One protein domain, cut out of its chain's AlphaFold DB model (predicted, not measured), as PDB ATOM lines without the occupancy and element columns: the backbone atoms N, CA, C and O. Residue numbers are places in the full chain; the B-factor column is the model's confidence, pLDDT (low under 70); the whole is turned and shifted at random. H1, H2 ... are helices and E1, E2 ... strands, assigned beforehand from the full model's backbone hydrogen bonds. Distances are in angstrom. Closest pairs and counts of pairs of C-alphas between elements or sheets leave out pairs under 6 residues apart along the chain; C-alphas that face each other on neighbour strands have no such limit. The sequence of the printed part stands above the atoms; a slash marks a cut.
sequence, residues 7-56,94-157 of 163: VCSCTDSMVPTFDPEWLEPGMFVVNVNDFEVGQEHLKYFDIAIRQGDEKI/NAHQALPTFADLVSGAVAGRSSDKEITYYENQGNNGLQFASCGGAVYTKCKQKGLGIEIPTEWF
ATOM      1  N   VAL A   7      28.326  12.620  36.795       97.31
ATOM      2  CA  VAL A   7      27.072  12.506  36.055       97.31
ATOM      3  C   VAL A   7      26.788  11.036  35.787       97.31
ATOM      4  O   VAL A   7      27.611  10.327  35.216       97.31
ATOM      5  N   CYS A   8      25.591  10.593  36.160       96.69
ATOM      6  CA  CYS A   8      25.089   9.272  35.812       96.69
ATOM      7  C   CYS A   8      23.894   9.437  34.871       96.69
ATOM      8  O   CYS A   8      22.878  10.002  35.281       96.69
ATOM      9  N   SER A   9      23.998   8.947  33.636       94.75
ATOM     10  CA  SER A   9      22.821   8.750  32.789       94.75
ATOM     11  C   SER A   9      22.202   7.397  33.124       94.75
ATOM     12  O   SER A   9      22.903   6.390  33.203       94.75
ATOM     13  N   CYS A  10      20.913   7.399  33.458       93.81
ATOM     14  CA  CYS A  10      20.196   6.230  33.971       93.81
ATOM     15  C   CYS A  10      18.750   6.215  33.453       93.81
ATOM     16  O   CYS A  10      17.796   6.221  34.232       93.81
ATOM     17  N   THR A  11      18.593   6.283  32.141       90.62
ATOM     18  CA  THR A  11      17.321   6.408  31.429       90.62
ATOM     19  C   THR A  11      17.110   5.229  30.481       90.62
ATOM     20  O   THR A  11      18.030   4.483  30.151       90.62
ATOM     21  N   ASP A  12      15.880   5.084  30.006       87.00
ATOM     22  CA  ASP A  12      15.483   4.178  28.927       87.00
ATOM     23  C   ASP A  12      15.590   4.834  27.535       87.00
ATOM     24  O   ASP A  12      15.015   4.341  26.565       87.00
ATOM     25  N   SER A  13      16.318   5.953  27.421       88.56
ATOM     26  CA  SER A  13      16.497   6.660  26.153       88.56
ATOM     27  C   SER A  13      17.226   5.790  25.130       88.56
ATOM     28  O   SER A  13      18.218   5.136  25.441       88.56
ATOM     29  N   MET A  14      16.761   5.834  23.883       85.19
ATOM     30  CA  MET A  14      17.409   5.188  22.730       85.19
ATOM     31  C   MET A  14      18.280   6.163  21.924       85.19
ATOM     32  O   MET A  14      18.719   5.851  20.821       85.19
ATOM     33  N   VAL A  15      18.503   7.362  22.464       87.88
ATOM     34  CA  VAL A  15      19.350   8.420  21.900       87.88
ATOM     35  C   VAL A  15      20.148   9.099  23.018       87.88
ATOM     36  O   VAL A  15      19.731   9.017  24.184       87.88
ATOM     37  N   PRO A  16      21.242   9.816  22.696       92.12
ATOM     38  CA  PRO A  16      22.043  10.482  23.713       92.12
ATOM     39  C   PRO A  16      21.218  11.438  24.577       92.12
ATOM     40  O   PRO A  16      20.356  12.162  24.079       92.12
ATOM     41  N   THR A  17      21.479  11.448  25.884       94.38
ATOM     42  CA  THR A  17      20.648  12.172  26.868       94.38
ATOM     43  C   THR A  17      21.156  13.578  27.186       94.38
ATOM     44  O   THR A  17      20.562  14.296  27.996       94.38
ATOM     45  N   PHE A  18      22.260  13.986  26.565       95.56
ATOM     46  CA  PHE A  18      22.898  15.279  26.777       95.56
ATOM     47  C   PHE A  18      23.712  15.711  25.570       95.56
ATOM     48  O   PHE A  18      24.130  14.870  24.781       95.56
ATOM     49  N   ASP A  19      23.981  17.007  25.452       95.56
ATOM     50  CA  ASP A  19      24.920  17.508  24.451       95.56
ATOM     51  C   ASP A  19      26.357  17.352  24.975       95.56
ATOM     52  O   ASP A  19      26.618  17.656  26.147       95.56
ATOM     53  N   PRO A  20      27.314  16.904  24.149       94.88
ATOM     54  CA  PRO A  20      28.683  16.689  24.602       94.88
ATOM     55  C   PRO A  20      29.376  17.985  25.054       94.88
ATOM     56  O   PRO A  20      30.229  17.954  25.937       94.88
ATOM     57  N   GLU A  21      28.958  19.146  24.542       95.69
ATOM     58  CA  GLU A  21      29.449  20.463  24.961       95.69
ATOM     59  C   GLU A  21      29.080  20.818  26.411       95.69
ATOM     60  O   GLU A  21      29.566  21.815  26.948       95.69
ATOM     61  N   TRP A  22      28.209  20.040  27.060       96.44
ATOM     62  CA  TRP A  22      27.872  20.225  28.472       96.44
ATOM     63  C   TRP A  22      28.895  19.595  29.424       96.44
ATOM     64  O   TRP A  22      28.779  19.803  30.635       96.44
ATOM     65  N   LEU A  23      29.853  18.823  28.902       97.06
ATOM     66  CA  LEU A  23      30.937  18.225  29.673       97.06
ATOM     67  C   LEU A  23      31.928  19.300  30.134       97.06
ATOM     68  O   LEU A  23      32.332  20.176  29.369       97.06
ATOM     69  N   GLU A  24      32.337  19.218  31.398       97.81
ATOM     70  CA  GLU A  24      33.265  20.166  32.017       97.81
ATOM     71  C   GLU A  24      34.557  19.454  32.453       97.81
ATOM     72  O   GLU A  24      34.513  18.270  32.806       97.81
ATOM     73  N   PRO A  25      35.715  20.148  32.459       98.00
ATOM     74  CA  PRO A  25      36.971  19.575  32.938       98.00
ATOM     75  C   PRO A  25      36.827  18.958  34.330       98.00
ATOM     76  O   PRO A  25      36.294  19.594  35.237       98.00
ATOM     77  N   GLY A  26      37.331  17.736  34.495       98.19
ATOM     78  CA  GLY A  26      37.267  16.992  35.755       98.19
ATOM     79  C   GLY A  26      36.043  16.089  35.907       98.19
ATOM     80  O   GLY A  26      36.066  15.196  36.751       98.19
ATOM     81  N   MET A  27      35.013  16.243  35.072       98.50
ATOM     82  CA  MET A  27      33.765  15.490  35.210       98.50
ATOM     83  C   MET A  27      33.971  13.980  34.982       98.50
ATOM     84  O   MET A  27      34.735  13.552  34.110       98.50
ATOM     85  N   PHE A  28      33.287  13.158  35.777       98.25
ATOM     86  CA  PHE A  28      33.172  11.715  35.580       98.25
ATOM     87  C   PHE A  28      31.760  11.359  35.119       98.25
ATOM     88  O   PHE A  28      30.787  11.696  35.787       98.25
ATOM     89  N   VAL A  29      31.651  10.668  33.989       97.88
ATOM     90  CA  VAL A  29      30.378  10.264  33.395       97.88
ATOM     91  C   VAL A  29      30.248   8.749  33.426       97.88
ATOM     92  O   VAL A  29      31.189   8.032  33.099       97.88
ATOM     93  N   VAL A  30      29.069   8.256  33.784       96.50
ATOM     94  CA  VAL A  30      28.695   6.845  33.670       96.50
ATOM     95  C   VAL A  30      27.307   6.729  33.053       96.50
ATOM     96  O   VAL A  30      26.439   7.555  33.335       96.50
ATOM     97  N   ASN A  31      27.084   5.721  32.216       92.12
ATOM     98  CA  ASN A  31      25.768   5.385  31.674       92.12
ATOM     99  C   ASN A  31      25.307   4.003  32.151       92.12
ATOM    100  O   ASN A  31      26.105   3.150  32.548       92.12
ATOM    101  N   VAL A  32      23.994   3.793  32.116       86.44
ATOM    102  CA  VAL A  32      23.384   2.478  32.354       86.44
ATOM    103  C   VAL A  32      23.047   1.805  31.031       86.44
ATOM    104  O   VAL A  32      23.129   0.584  30.939       86.44
ATOM    105  N   ASN A  33      22.695   2.595  30.022       83.62
ATOM    106  CA  ASN A  33      22.267   2.132  28.713       83.62
ATOM    107  C   ASN A  33      23.216   2.673  27.626       83.62
ATOM    108  O   ASN A  33      23.609   3.844  27.650       83.62
ATOM    109  N   ASP A  34      23.577   1.810  26.673       81.06
ATOM    110  CA  ASP A  34      24.540   2.076  25.594       81.06
ATOM    111  C   ASP A  34      24.172   3.296  24.736       81.06
ATOM    112  O   ASP A  34      25.049   3.975  24.215       81.06
ATOM    113  N   PHE A  35      22.883   3.632  24.626       86.12
ATOM    114  CA  PHE A  35      22.422   4.720  23.756       86.12
ATOM    115  C   PHE A  35      22.478   6.109  24.392       86.12
ATOM    116  O   PHE A  35      22.285   7.112  23.708       86.12
ATOM    117  N   GLU A  36      22.728   6.197  25.697       90.44
ATOM    118  CA  GLU A  36      22.686   7.468  26.426       90.44
ATOM    119  C   GLU A  36      23.904   8.363  26.159       90.44
ATOM    120  O   GLU A  36      23.855   9.572  26.396       90.44
ATOM    121  N   VAL A  37      24.983   7.766  25.653       91.75
ATOM    122  CA  VAL A  37      26.239   8.415  25.279       91.75
ATOM    123  C   VAL A  37      26.510   8.048  23.829       91.75
ATOM    124  O   VAL A  37      26.701   6.882  23.509       91.75
ATOM    125  N   GLY A  38      26.509   9.036  22.938       90.19
ATOM    126  CA  GLY A  38      26.754   8.803  21.520       90.19
ATOM    127  C   GLY A  38      28.241   8.752  21.172       90.19
ATOM    128  O   GLY A  38      29.113   9.157  21.941       90.19
ATOM    129  N   GLN A  39      28.538   8.350  19.938       88.69
ATOM    130  CA  GLN A  39      29.902   8.341  19.405       88.69
ATOM    131  C   GLN A  39      30.575   9.721  19.451       88.69
ATOM    132  O   GLN A  39      31.771   9.825  19.723       88.69
ATOM    133  N   GLU A  40      29.822  10.790  19.181       90.62
ATOM    134  CA  GLU A  40      30.358  12.152  19.237       90.62
ATOM    135  C   GLU A  40      30.802  12.525  20.654       90.62
ATOM    136  O   GLU A  40      31.816  13.201  20.812       90.62
ATOM    137  N   HIS A  41      30.122  12.011  21.684       94.25
ATOM    138  CA  HIS A  41      30.496  12.203  23.085       94.25
ATOM    139  C   HIS A  41      31.821  11.540  23.425       94.25
ATOM    140  O   HIS A  41      32.600  12.117  24.180       94.25
ATOM    141  N   LEU A  42      32.123  10.380  22.829       93.75
ATOM    142  CA  LEU A  42      33.385   9.678  23.079       93.75
ATOM    143  C   LEU A  42      34.617  10.538  22.765       93.75
ATOM    144  O   LEU A  42      35.667  10.344  23.370       93.75
ATOM    145  N   LYS A  43      34.491  11.523  21.868       94.69
ATOM    146  CA  LYS A  43      35.574  12.449  21.496       94.69
ATOM    147  C   LYS A  43      35.915  13.468  22.588       94.69
ATOM    148  O   LYS A  43      36.957  14.110  22.497       94.69
ATOM    149  N   TYR A  44      35.042  13.642  23.577       96.62
ATOM    150  CA  TYR A  44      35.204  14.610  24.664       96.62
ATOM    151  C   TYR A  44      35.800  13.990  25.928       96.62
ATOM    152  O   TYR A  44      36.188  14.720  26.837       96.62
ATOM    153  N   PHE A  45      35.867  12.660  26.004       97.31
ATOM    154  CA  PHE A  45      36.464  11.971  27.136       97.31
ATOM    155  C   PHE A  45      37.961  11.787  26.907       97.31
ATOM    156  O   PHE A  45      38.382  11.163  25.936       97.31
ATOM    157  N   ASP A  46      38.766  12.286  27.840       97.69
ATOM    158  CA  ASP A  46      40.206  12.034  27.869       97.69
ATOM    159  C   ASP A  46      40.495  10.555  28.167       97.69
ATOM    160  O   ASP A  46      41.462   9.981  27.667       97.69
ATOM    161  N   ILE A  47      39.638   9.928  28.982       96.94
ATOM    162  CA  ILE A  47      39.713   8.504  29.320       96.94
ATOM    163  C   ILE A  47      38.308   7.916  29.270       96.94
ATOM    164  O   ILE A  47      37.425   8.345  30.006       96.94
ATOM    165  N   ALA A  48      38.116   6.892  28.448       96.50
ATOM    166  CA  ALA A  48      36.862   6.166  28.316       96.50
ATOM    167  C   ALA A  48      37.124   4.673  28.519       96.50
ATOM    168  O   ALA A  48      37.936   4.080  27.811       96.50
ATOM    169  N   ILE A  49      36.461   4.080  29.508       95.88
ATOM    170  CA  ILE A  49      36.603   2.670  29.875       95.88
ATOM    171  C   ILE A  49      35.237   2.011  29.755       95.88
ATOM    172  O   ILE A  49      34.254   2.575  30.221       95.88
ATOM    173  N   ARG A  50      35.175   0.792  29.222       93.25
ATOM    174  CA  ARG A  50      33.965  -0.036  29.285       93.25
ATOM    175  C   ARG A  50      34.093  -1.178  30.269       93.25
ATOM    176  O   ARG A  50      35.187  -1.642  30.576       93.25
ATOM    177  N   GLN A  51      32.971  -1.665  30.769       92.56
ATOM    178  CA  GLN A  51      32.960  -2.704  31.785       92.56
ATOM    179  C   GLN A  51      33.559  -4.021  31.267       92.56
ATOM    180  O   GLN A  51      34.292  -4.682  32.012       92.56
ATOM    181  N   GLY A  52      33.265  -4.422  30.030       89.69
ATOM    182  CA  GLY A  52      33.796  -5.664  29.477       89.69
ATOM    183  C   GLY A  52      33.419  -5.927  28.023       89.69
ATOM    184  O   GLY A  52      32.951  -5.046  27.305       89.69
ATOM    185  N   ASP A  53      33.648  -7.170  27.601       84.38
ATOM    186  CA  ASP A  53      33.251  -7.679  26.292       84.38
ATOM    187  C   ASP A  53      31.965  -8.494  26.373       84.38
ATOM    188  O   ASP A  53      31.922  -9.570  26.981       84.38
ATOM    189  N   GLU A  54      30.950  -8.062  25.633       75.44
ATOM    190  CA  GLU A  54      29.830  -8.932  25.316       75.44
ATOM    191  C   GLU A  54      30.271  -9.992  24.294       75.44
ATOM    192  O   GLU A  54      30.388  -9.747  23.095       75.44
ATOM    193  N   LYS A  55      30.555 -11.204  24.780       63.78
ATOM    194  CA  LYS A  55      31.060 -12.307  23.940       63.78
ATOM    195  C   LYS A  55      29.969 -13.155  23.283       63.78
ATOM    196  O   LYS A  55      30.295 -14.062  22.520       63.78
ATOM    197  N   ILE A  56      28.697 -12.903  23.585       68.25
ATOM    198  CA  ILE A  56      27.569 -13.698  23.088       68.25
ATOM    199  C   ILE A  56      26.646 -12.766  22.308       68.25
ATOM    200  O   ILE A  56      25.780 -12.133  22.894       68.25
ATOM    201  N   ASN A  94      30.529   0.492  16.185       71.62
ATOM    202  CA  ASN A  94      31.343  -0.325  17.089       71.62
ATOM    203  C   ASN A  94      32.368   0.499  17.897       71.62
ATOM    204  O   ASN A  94      33.256  -0.079  18.524       71.62
ATOM    205  N   ALA A  95      32.277   1.833  17.893       81.75
ATOM    206  CA  ALA A  95      33.221   2.724  18.573       81.75
ATOM    207  C   ALA A  95      33.356   2.402  20.072       81.75
ATOM    208  O   ALA A  95      34.466   2.362  20.601       81.75
ATOM    209  N   HIS A  96      32.242   2.077  20.727       86.12
ATOM    210  CA  HIS A  96      32.207   1.678  22.134       86.12
ATOM    211  C   HIS A  96      32.945   0.348  22.372       86.12
ATOM    212  O   HIS A  96      33.710   0.214  23.322       86.12
ATOM    213  N   GLN A  97      32.848  -0.608  21.439       83.81
ATOM    214  CA  GLN A  97      33.562  -1.893  21.520       83.81
ATOM    215  C   GLN A  97      35.088  -1.745  21.387       83.81
ATOM    216  O   GLN A  97      35.824  -2.662  21.744       83.81
ATOM    217  N   ALA A  98      35.585  -0.614  20.883       88.12
ATOM    218  CA  ALA A  98      37.019  -0.339  20.813       88.12
ATOM    219  C   ALA A  98      37.592   0.220  22.129       88.12
ATOM    220  O   ALA A  98      38.814   0.304  22.267       88.12
ATOM    221  N   LEU A  99      36.741   0.599  23.091       92.56
ATOM    222  CA  LEU A  99      37.189   1.120  24.377       92.56
ATOM    223  C   LEU A  99      37.924   0.034  25.184       92.56
ATOM    224  O   LEU A  99      37.516  -1.136  25.163       92.56
ATOM    225  N   PRO A 100      38.984   0.396  25.926       95.19
ATOM    226  CA  PRO A 100      39.625  -0.519  26.860       95.19
ATOM    227  C   PRO A 100      38.657  -0.949  27.964       95.19
ATOM    228  O   PRO A 100      37.737  -0.219  28.343       95.19
ATOM    229  N   THR A 101      38.872  -2.147  28.494       94.62
ATOM    230  CA  THR A 101      37.987  -2.730  29.499       94.62
ATOM    231  C   THR A 101      38.378  -2.322  30.919       94.62
ATOM    232  O   THR A 101      39.511  -1.930  31.209       94.62
ATOM    233  N   PHE A 102      37.458  -2.505  31.862       94.19
ATOM    234  CA  PHE A 102      37.743  -2.342  33.283       94.19
ATOM    235  C   PHE A 102      38.852  -3.292  33.762       94.19
ATOM    236  O   PHE A 102      39.638  -2.938  34.640       94.19
ATOM    237  N   ALA A 103      38.967  -4.483  33.165       93.75
ATOM    238  CA  ALA A 103      40.064  -5.404  33.454       93.75
ATOM    239  C   ALA A 103      41.421  -4.843  32.993       93.75
ATOM    240  O   ALA A 103      42.415  -4.981  33.711       93.75
ATOM    241  N   ASP A 104      41.462  -4.159  31.846       96.25
ATOM    242  CA  ASP A 104      42.668  -3.476  31.367       96.25
ATOM    243  C   ASP A 104      43.078  -2.350  32.324       96.25
ATOM    244  O   ASP A 104      44.255  -2.215  32.656       96.25
ATOM    245  N   LEU A 105      42.109  -1.587  32.843       96.50
ATOM    246  CA  LEU A 105      42.367  -0.540  33.834       96.50
ATOM    247  C   LEU A 105      42.923  -1.123  35.143       96.50
ATOM    248  O   LEU A 105      43.955  -0.677  35.637       96.50
ATOM    249  N   VAL A 106      42.260  -2.136  35.711       96.00
ATOM    250  CA  VAL A 106      42.646  -2.726  37.006       96.00
ATOM    251  C   VAL A 106      43.985  -3.464  36.927       96.00
ATOM    252  O   VAL A 106      44.737  -3.482  37.901       96.00
ATOM    253  N   SER A 107      44.305  -4.059  35.777       97.31
ATOM    254  CA  SER A 107      45.603  -4.703  35.547       97.31
ATOM    255  C   SER A 107      46.741  -3.713  35.274       97.31
ATOM    256  O   SER A 107      47.904  -4.117  35.275       97.31
ATOM    257  N   GLY A 108      46.429  -2.428  35.062       96.50
ATOM    258  CA  GLY A 108      47.394  -1.392  34.692       96.50
ATOM    259  C   GLY A 108      47.817  -1.432  33.221       96.50
ATOM    260  O   GLY A 108      48.808  -0.797  32.862       96.50
ATOM    261  N   ALA A 109      47.098  -2.171  32.371       97.31
ATOM    262  CA  ALA A 109      47.326  -2.192  30.927       97.31
ATOM    263  C   ALA A 109      46.932  -0.864  30.258       97.31
ATOM    264  O   ALA A 109      47.519  -0.490  29.243       97.31
ATOM    265  N   VAL A 110      45.987  -0.131  30.854       96.88
ATOM    266  CA  VAL A 110      45.676   1.260  30.503       96.88
ATOM    267  C   VAL A 110      45.757   2.162  31.727       96.88
ATOM    268  O   VAL A 110      45.525   1.730  32.857       96.88
ATOM    269  N   ALA A 111      46.106   3.428  31.506       95.56
ATOM    270  CA  ALA A 111      46.162   4.417  32.572       95.56
ATOM    271  C   ALA A 111      44.749   4.827  33.017       95.56
ATOM    272  O   ALA A 111      43.845   4.986  32.198       95.56
ATOM    273  N   GLY A 112      44.582   5.022  34.325       96.19
ATOM    274  CA  GLY A 112      43.431   5.731  34.875       96.19
ATOM    275  C   GLY A 112      43.644   7.243  34.873       96.19
ATOM    276  O   GLY A 112      44.659   7.743  34.384       96.19
ATOM    277  N   ARG A 113      42.695   7.963  35.480       96.88
ATOM    278  CA  ARG A 113      42.771   9.414  35.691       96.88
ATOM    279  C   ARG A 113      44.098   9.815  36.342       96.88
ATOM    280  O   ARG A 113      44.457   9.303  37.402       96.88
ATOM    281  N   SER A 114      44.783  10.760  35.715       96.88
ATOM    282  CA  SER A 114      46.066  11.329  36.123       96.88
ATOM    283  C   SER A 114      45.970  12.805  36.535       96.88
ATOM    284  O   SER A 114      46.898  13.332  37.152       96.88
ATOM    285  N   SER A 115      44.852  13.471  36.223       98.06
ATOM    286  CA  SER A 115      44.636  14.897  36.479       98.06
ATOM    287  C   SER A 115      43.178  15.222  36.829       98.06
ATOM    288  O   SER A 115      42.234  14.638  36.291       98.06
ATOM    289  N   ASP A 116      42.988  16.243  37.668       97.88
ATOM    290  CA  ASP A 116      41.671  16.781  38.052       97.88
ATOM    291  C   ASP A 116      40.963  17.521  36.903       97.88
ATOM    292  O   ASP A 116      39.846  17.997  37.064       97.88
ATOM    293  N   LYS A 117      41.612  17.654  35.740       98.06
ATOM    294  CA  LYS A 117      41.027  18.277  34.542       98.06
ATOM    295  C   LYS A 117      40.523  17.280  33.509       98.06
ATOM    296  O   LYS A 117      39.757  17.689  32.645       98.06
ATOM    297  N   GLU A 118      40.950  16.020  33.585       98.56
ATOM    298  CA  GLU A 118      40.535  15.008  32.611       98.56
ATOM    299  C   GLU A 118      39.026  14.756  32.728       98.56
ATOM    300  O   GLU A 118      38.472  14.712  33.825       98.56
ATOM    301  N   ILE A 119      38.337  14.607  31.611       98.44
ATOM    302  CA  ILE A 119      36.945  14.179  31.569       98.44
ATOM    303  C   ILE A 119      36.971  12.672  31.365       98.44
ATOM    304  O   ILE A 119      37.561  12.175  30.406       98.44
ATOM    305  N   THR A 120      36.378  11.922  32.288       98.25
ATOM    306  CA  THR A 120      36.469  10.458  32.270       98.25
ATOM    307  C   THR A 120      35.102   9.823  32.124       98.25
ATOM    308  O   THR A 120      34.149  10.288  32.741       98.25
ATOM    309  N   TYR A 121      35.027   8.728  31.383       97.62
ATOM    310  CA  TYR A 121      33.801   7.995  31.110       97.62
ATOM    311  C   TYR A 121      33.931   6.525  31.498       97.62
ATOM    312  O   TYR A 121      34.971   5.897  31.275       97.62
ATOM    313  N   TYR A 122      32.860   5.991  32.077       96.06
ATOM    314  CA  TYR A 122      32.688   4.576  32.340       96.06
ATOM    315  C   TYR A 122      31.409   4.049  31.701       96.06
ATOM    316  O   TYR A 122      30.311   4.446  32.079       96.06
ATOM    317  N   GLU A 123      31.558   3.097  30.792       92.50
ATOM    318  CA  GLU A 123      30.448   2.352  30.226       92.50
ATOM    319  C   GLU A 123      30.154   1.109  31.055       92.50
ATOM    320  O   GLU A 123      31.003   0.228  31.192       92.50
ATOM    321  N   ASN A 124      28.945   1.001  31.606       88.88
ATOM    322  CA  ASN A 124      28.595  -0.099  32.508       88.88
ATOM    323  C   ASN A 124      28.211  -1.416  31.789       88.88
ATOM    324  O   ASN A 124      27.679  -2.336  32.411       88.88
ATOM    325  N   GLN A 125      28.490  -1.537  30.492       81.69
ATOM    326  CA  GLN A 125      27.975  -2.609  29.639       81.69
ATOM    327  C   GLN A 125      29.058  -3.623  29.225       81.69
ATOM    328  O   GLN A 125      30.259  -3.341  29.217       81.69
ATOM    329  N   GLY A 126      28.634  -4.858  28.920       79.62
ATOM    330  CA  GLY A 126      29.520  -5.899  28.374       79.62
ATOM    331  C   GLY A 126      30.022  -6.973  29.349       79.62
ATOM    332  O   GLY A 126      31.108  -7.507  29.156       79.62
ATOM    333  N   ASN A 127      29.273  -7.328  30.403       80.00
ATOM    334  CA  ASN A 127      29.681  -8.410  31.326       80.00
ATOM    335  C   ASN A 127      28.674  -9.570  31.465       80.00
ATOM    336  O   ASN A 127      28.822 -10.392  32.368       80.00
ATOM    337  N   ASN A 128      27.639  -9.640  30.615       79.25
ATOM    338  CA  ASN A 128      26.666 -10.750  30.532       79.25
ATOM    339  C   ASN A 128      26.159 -11.273  31.892       79.25
ATOM    340  O   ASN A 128      26.050 -12.474  32.125       79.25
ATOM    341  N   GLY A 129      25.893 -10.356  32.823       82.31
ATOM    342  CA  GLY A 129      25.376 -10.670  34.154       82.31
ATOM    343  C   GLY A 129      26.382 -11.217  35.173       82.31
ATOM    344  O   GLY A 129      25.988 -11.523  36.299       82.31
ATOM    345  N   LEU A 130      27.682 -11.275  34.860       87.00
ATOM    346  CA  LEU A 130      28.719 -11.674  35.821       87.00
ATOM    347  C   LEU A 130      28.746 -10.763  37.061       87.00
ATOM    348  O   LEU A 130      28.958 -11.245  38.176       87.00
ATOM    349  N   GLN A 131      28.478  -9.463  36.890       87.62
ATOM    350  CA  GLN A 131      28.308  -8.525  38.005       87.62
ATOM    351  C   GLN A 131      27.180  -8.981  38.949       87.62
ATOM    352  O   GLN A 131      27.380  -9.059  40.162       87.62
ATOM    353  N   PHE A 132      26.015  -9.343  38.397       90.12
ATOM    354  CA  PHE A 132      24.864  -9.803  39.178       90.12
ATOM    355  C   PHE A 132      25.160 -11.119  39.893       90.12
ATOM    356  O   PHE A 132      24.871 -11.237  41.082       90.12
ATOM    357  N   ALA A 133      25.787 -12.082  39.211       93.19
ATOM    358  CA  ALA A 133      26.184 -13.350  39.817       93.19
ATOM    359  C   ALA A 133      27.173 -13.143  40.979       93.19
ATOM    360  O   ALA A 133      27.033 -13.762  42.036       93.19
ATOM    361  N   SER A 134      28.129 -12.223  40.819       93.06
ATOM    362  CA  SER A 134      29.125 -11.893  41.847       93.06
ATOM    363  C   SER A 134      28.480 -11.253  43.080       93.06
ATOM    364  O   SER A 134      28.681 -11.721  44.205       93.06
ATOM    365  N   CYS A 135      27.644 -10.228  42.882       95.88
ATOM    366  CA  CYS A 135      26.895  -9.580  43.961       95.88
ATOM    367  C   CYS A 135      25.924 -10.555  44.642       95.88
ATOM    368  O   CYS A 135      25.884 -10.632  45.872       95.88
ATOM    369  N   GLY A 136      25.190 -11.350  43.859       97.50
ATOM    370  CA  GLY A 136      24.265 -12.368  44.352       97.50
ATOM    371  C   GLY A 136      24.965 -13.421  45.212       97.50
ATOM    372  O   GLY A 136      24.509 -13.707  46.318       97.50
ATOM    373  N   GLY A 137      26.119 -13.932  44.773       97.69
ATOM    374  CA  GLY A 137      26.929 -14.884  45.538       97.69
ATOM    375  C   GLY A 137      27.453 -14.310  46.860       97.69
ATOM    376  O   GLY A 137      27.417 -14.985  47.898       97.69
ATOM    377  N   ALA A 138      27.887 -13.045  46.855       98.06
ATOM    378  CA  ALA A 138      28.335 -12.350  48.061       98.06
ATOM    379  C   ALA A 138      27.188 -12.158  49.070       98.06
ATOM    380  O   ALA A 138      27.342 -12.493  50.249       98.06
ATOM    381  N   VAL A 139      26.027 -11.679  48.608       98.12
ATOM    382  CA  VAL A 139      24.819 -11.524  49.436       98.12
ATOM    383  C   VAL A 139      24.369 -12.874  49.989       98.12
ATOM    384  O   VAL A 139      24.176 -13.002  51.197       98.12
ATOM    385  N   TYR A 140      24.283 -13.901  49.141       97.62
ATOM    386  CA  TYR A 140      23.912 -15.260  49.536       97.62
ATOM    387  C   TYR A 140      24.804 -15.788  50.666       97.62
ATOM    388  O   TYR A 140      24.312 -16.237  51.704       97.62
ATOM    389  N   THR A 141      26.123 -15.657  50.512       98.00
ATOM    390  CA  THR A 141      27.096 -16.114  51.511       98.00
ATOM    391  C   THR A 141      26.913 -15.383  52.843       98.00
ATOM    392  O   THR A 141      26.939 -16.007  53.908       98.00
ATOM    393  N   LYS A 142      26.669 -14.066  52.812       98.25
ATOM    394  CA  LYS A 142      26.387 -13.273  54.018       98.25
ATOM    395  C   LYS A 142      25.072 -13.672  54.685       98.25
ATOM    396  O   LYS A 142      25.029 -13.737  55.913       98.25
ATOM    397  N   CYS A 143      24.033 -13.980  53.914       98.25
ATOM    398  CA  CYS A 143      22.771 -14.484  54.452       98.25
ATOM    399  C   CYS A 143      22.965 -15.828  55.164       98.25
ATOM    400  O   CYS A 143      22.555 -15.958  56.317       98.25
ATOM    401  N   LYS A 144      23.681 -16.784  54.552       97.31
ATOM    402  CA  LYS A 144      23.988 -18.084  55.180       97.31
ATOM    403  C   LYS A 144      24.771 -17.930  56.485       97.31
ATOM    404  O   LYS A 144      24.416 -18.562  57.473       97.31
ATOM    405  N   GLN A 145      25.777 -17.053  56.520       98.19
ATOM    406  CA  GLN A 145      26.563 -16.767  57.733       98.19
ATOM    407  C   GLN A 145      25.721 -16.188  58.879       98.19
ATOM    408  O   GLN A 145      26.056 -16.379  60.045       98.19
ATOM    409  N   LYS A 146      24.643 -15.469  58.554       98.31
ATOM    410  CA  LYS A 146      23.754 -14.825  59.529       98.31
ATOM    411  C   LYS A 146      22.495 -15.636  59.852       98.31
ATOM    412  O   LYS A 146      21.668 -15.151  60.615       98.31
ATOM    413  N   GLY A 147      22.325 -16.824  59.266       97.62
ATOM    414  CA  GLY A 147      21.090 -17.602  59.405       97.62
ATOM    415  C   GLY A 147      19.855 -16.895  58.830       97.62
ATOM    416  O   GLY A 147      18.764 -17.046  59.367       97.62
ATOM    417  N   LEU A 148      20.028 -16.086  57.778       97.94
ATOM    418  CA  LEU A 148      18.947 -15.367  57.094       97.94
ATOM    419  C   LEU A 148      18.461 -16.130  55.855       97.94
ATOM    420  O   LEU A 148      19.236 -16.837  55.206       97.94
ATOM    421  N   GLY A 149      17.203 -15.890  55.480       95.94
ATOM    422  CA  GLY A 149      16.549 -16.485  54.313       95.94
ATOM    423  C   GLY A 149      15.568 -17.598  54.683       95.94
ATOM    424  O   GLY A 149      15.427 -17.957  55.849       95.94
ATOM    425  N   ILE A 150      14.876 -18.118  53.673       95.19
ATOM    426  CA  ILE A 150      13.949 -19.245  53.793       95.19
ATOM    427  C   ILE A 150      14.495 -20.357  52.906       95.19
ATOM    428  O   ILE A 150      14.796 -20.125  51.735       95.19
ATOM    429  N   GLU A 151      14.652 -21.549  53.467       93.56
ATOM    430  CA  GLU A 151      14.974 -22.737  52.686       93.56
ATOM    431  C   GLU A 151      13.704 -23.213  51.986       93.56
ATOM    432  O   GLU A 151      12.702 -23.498  52.644       93.56
ATOM    433  N   ILE A 152      13.725 -23.233  50.652       94.12
ATOM    434  CA  ILE A 152      12.610 -23.774  49.878       94.12
ATOM    435  C   ILE A 152      12.850 -25.279  49.723       94.12
ATOM    436  O   ILE A 152      13.907 -25.654  49.204       94.12
ATOM    437  N   PRO A 153      11.920 -26.139  50.170       94.31
ATOM    438  CA  PRO A 153      12.130 -27.577  50.130       94.31
ATOM    439  C   PRO A 153      12.262 -28.081  48.692       94.31
ATOM    440  O   PRO A 153      11.489 -27.711  47.806       94.31
ATOM    441  N   THR A 154      13.272 -28.913  48.442       92.25
ATOM    442  CA  THR A 154      13.583 -29.384  47.084       92.25
ATOM    443  C   THR A 154      12.507 -30.341  46.563       92.25
ATOM    444  O   THR A 154      12.210 -30.350  45.371       92.25
ATOM    445  N   GLU A 155      11.852 -31.082  47.458       92.62
ATOM    446  CA  GLU A 155      10.742 -31.987  47.157       92.62
ATOM    447  C   GLU A 155       9.498 -31.281  46.596       92.62
ATOM    448  O   GLU A 155       8.609 -31.936  46.063       92.62
ATOM    449  N   TRP A 156       9.418 -29.949  46.677       93.44
ATOM    450  CA  TRP A 156       8.359 -29.194  46.000       93.44
ATOM    451  C   TRP A 156       8.565 -29.119  44.484       93.44
ATOM    452  O   TRP A 156       7.612 -28.847  43.757       93.44
ATOM    453  N   PHE A 157       9.794 -29.330  44.007       93.69
ATOM    454  CA  PHE A 157      10.173 -29.143  42.603       93.69
ATOM    455  C   PHE A 157      10.662 -30.417  41.916       93.69
ATOM    456  O   PHE A 157      10.800 -30.414  40.693       93.69
TER     457      PHE A 157
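Overview. This is residues 7 to 56 and 94 to 157 of the 163 residues of an uncharacterized protein of Rhodospirillaceae bacterium (UniProt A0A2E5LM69). There is little regular structure: a small parallel sheet among loops makes a head, and an arm of H3 and its tail makes the length, with residues 132 to 139, 141 to 147 and 150 to 157 sticking out. The 114 printed residues, mixed in class and under half in named elements, run E1 E2 H1 E3 H2 E4 H3; the sheet's order is E1 E2 E4 E3. The whole is loose, radius of gyration of the C-alphas 18.5 A, spanning 59 by 32 by 26 A.

Arrangement. E1, residues 7 to 9, is parallel to E2, residues 28 to 31, at 11 degrees, with N 7 and O 28 2.8 A apart. E2, H1, residues 39 to 42, and E3, residues 47 to 50, form a split strand-helix-strand unit, two parallel strands joined through a helix, with a right-handed crossover and E4, residues 120 to 123, between them. N 29 and O 120 are 2.8 A apart, as are N 121 and O 47. H2, residues 102 to 107, only grazes the sheet; its closest C-alphas to E3 are Phe 102 and Arg 50, 6.0 A. H3, residues 130 to 145, is not on it. Every O i to N i+4 pair is within hydrogen-bond range in H2 and H3; H1 is too short for one.

Along the chain. E1 begins at C-alpha 7 (27.072, 12.506, 36.055). H3, 22.6 A long, ends at C-alpha 145 (26.563, -16.767, 57.733).

Size, cuts and confidence. Residues 57 to 93 are not printed; C-alphas 56 and 94 are 15.1 A apart. Links E1 to E2 and H2 to E4 are long. Residues 55 to 56 have pLDDT under 70.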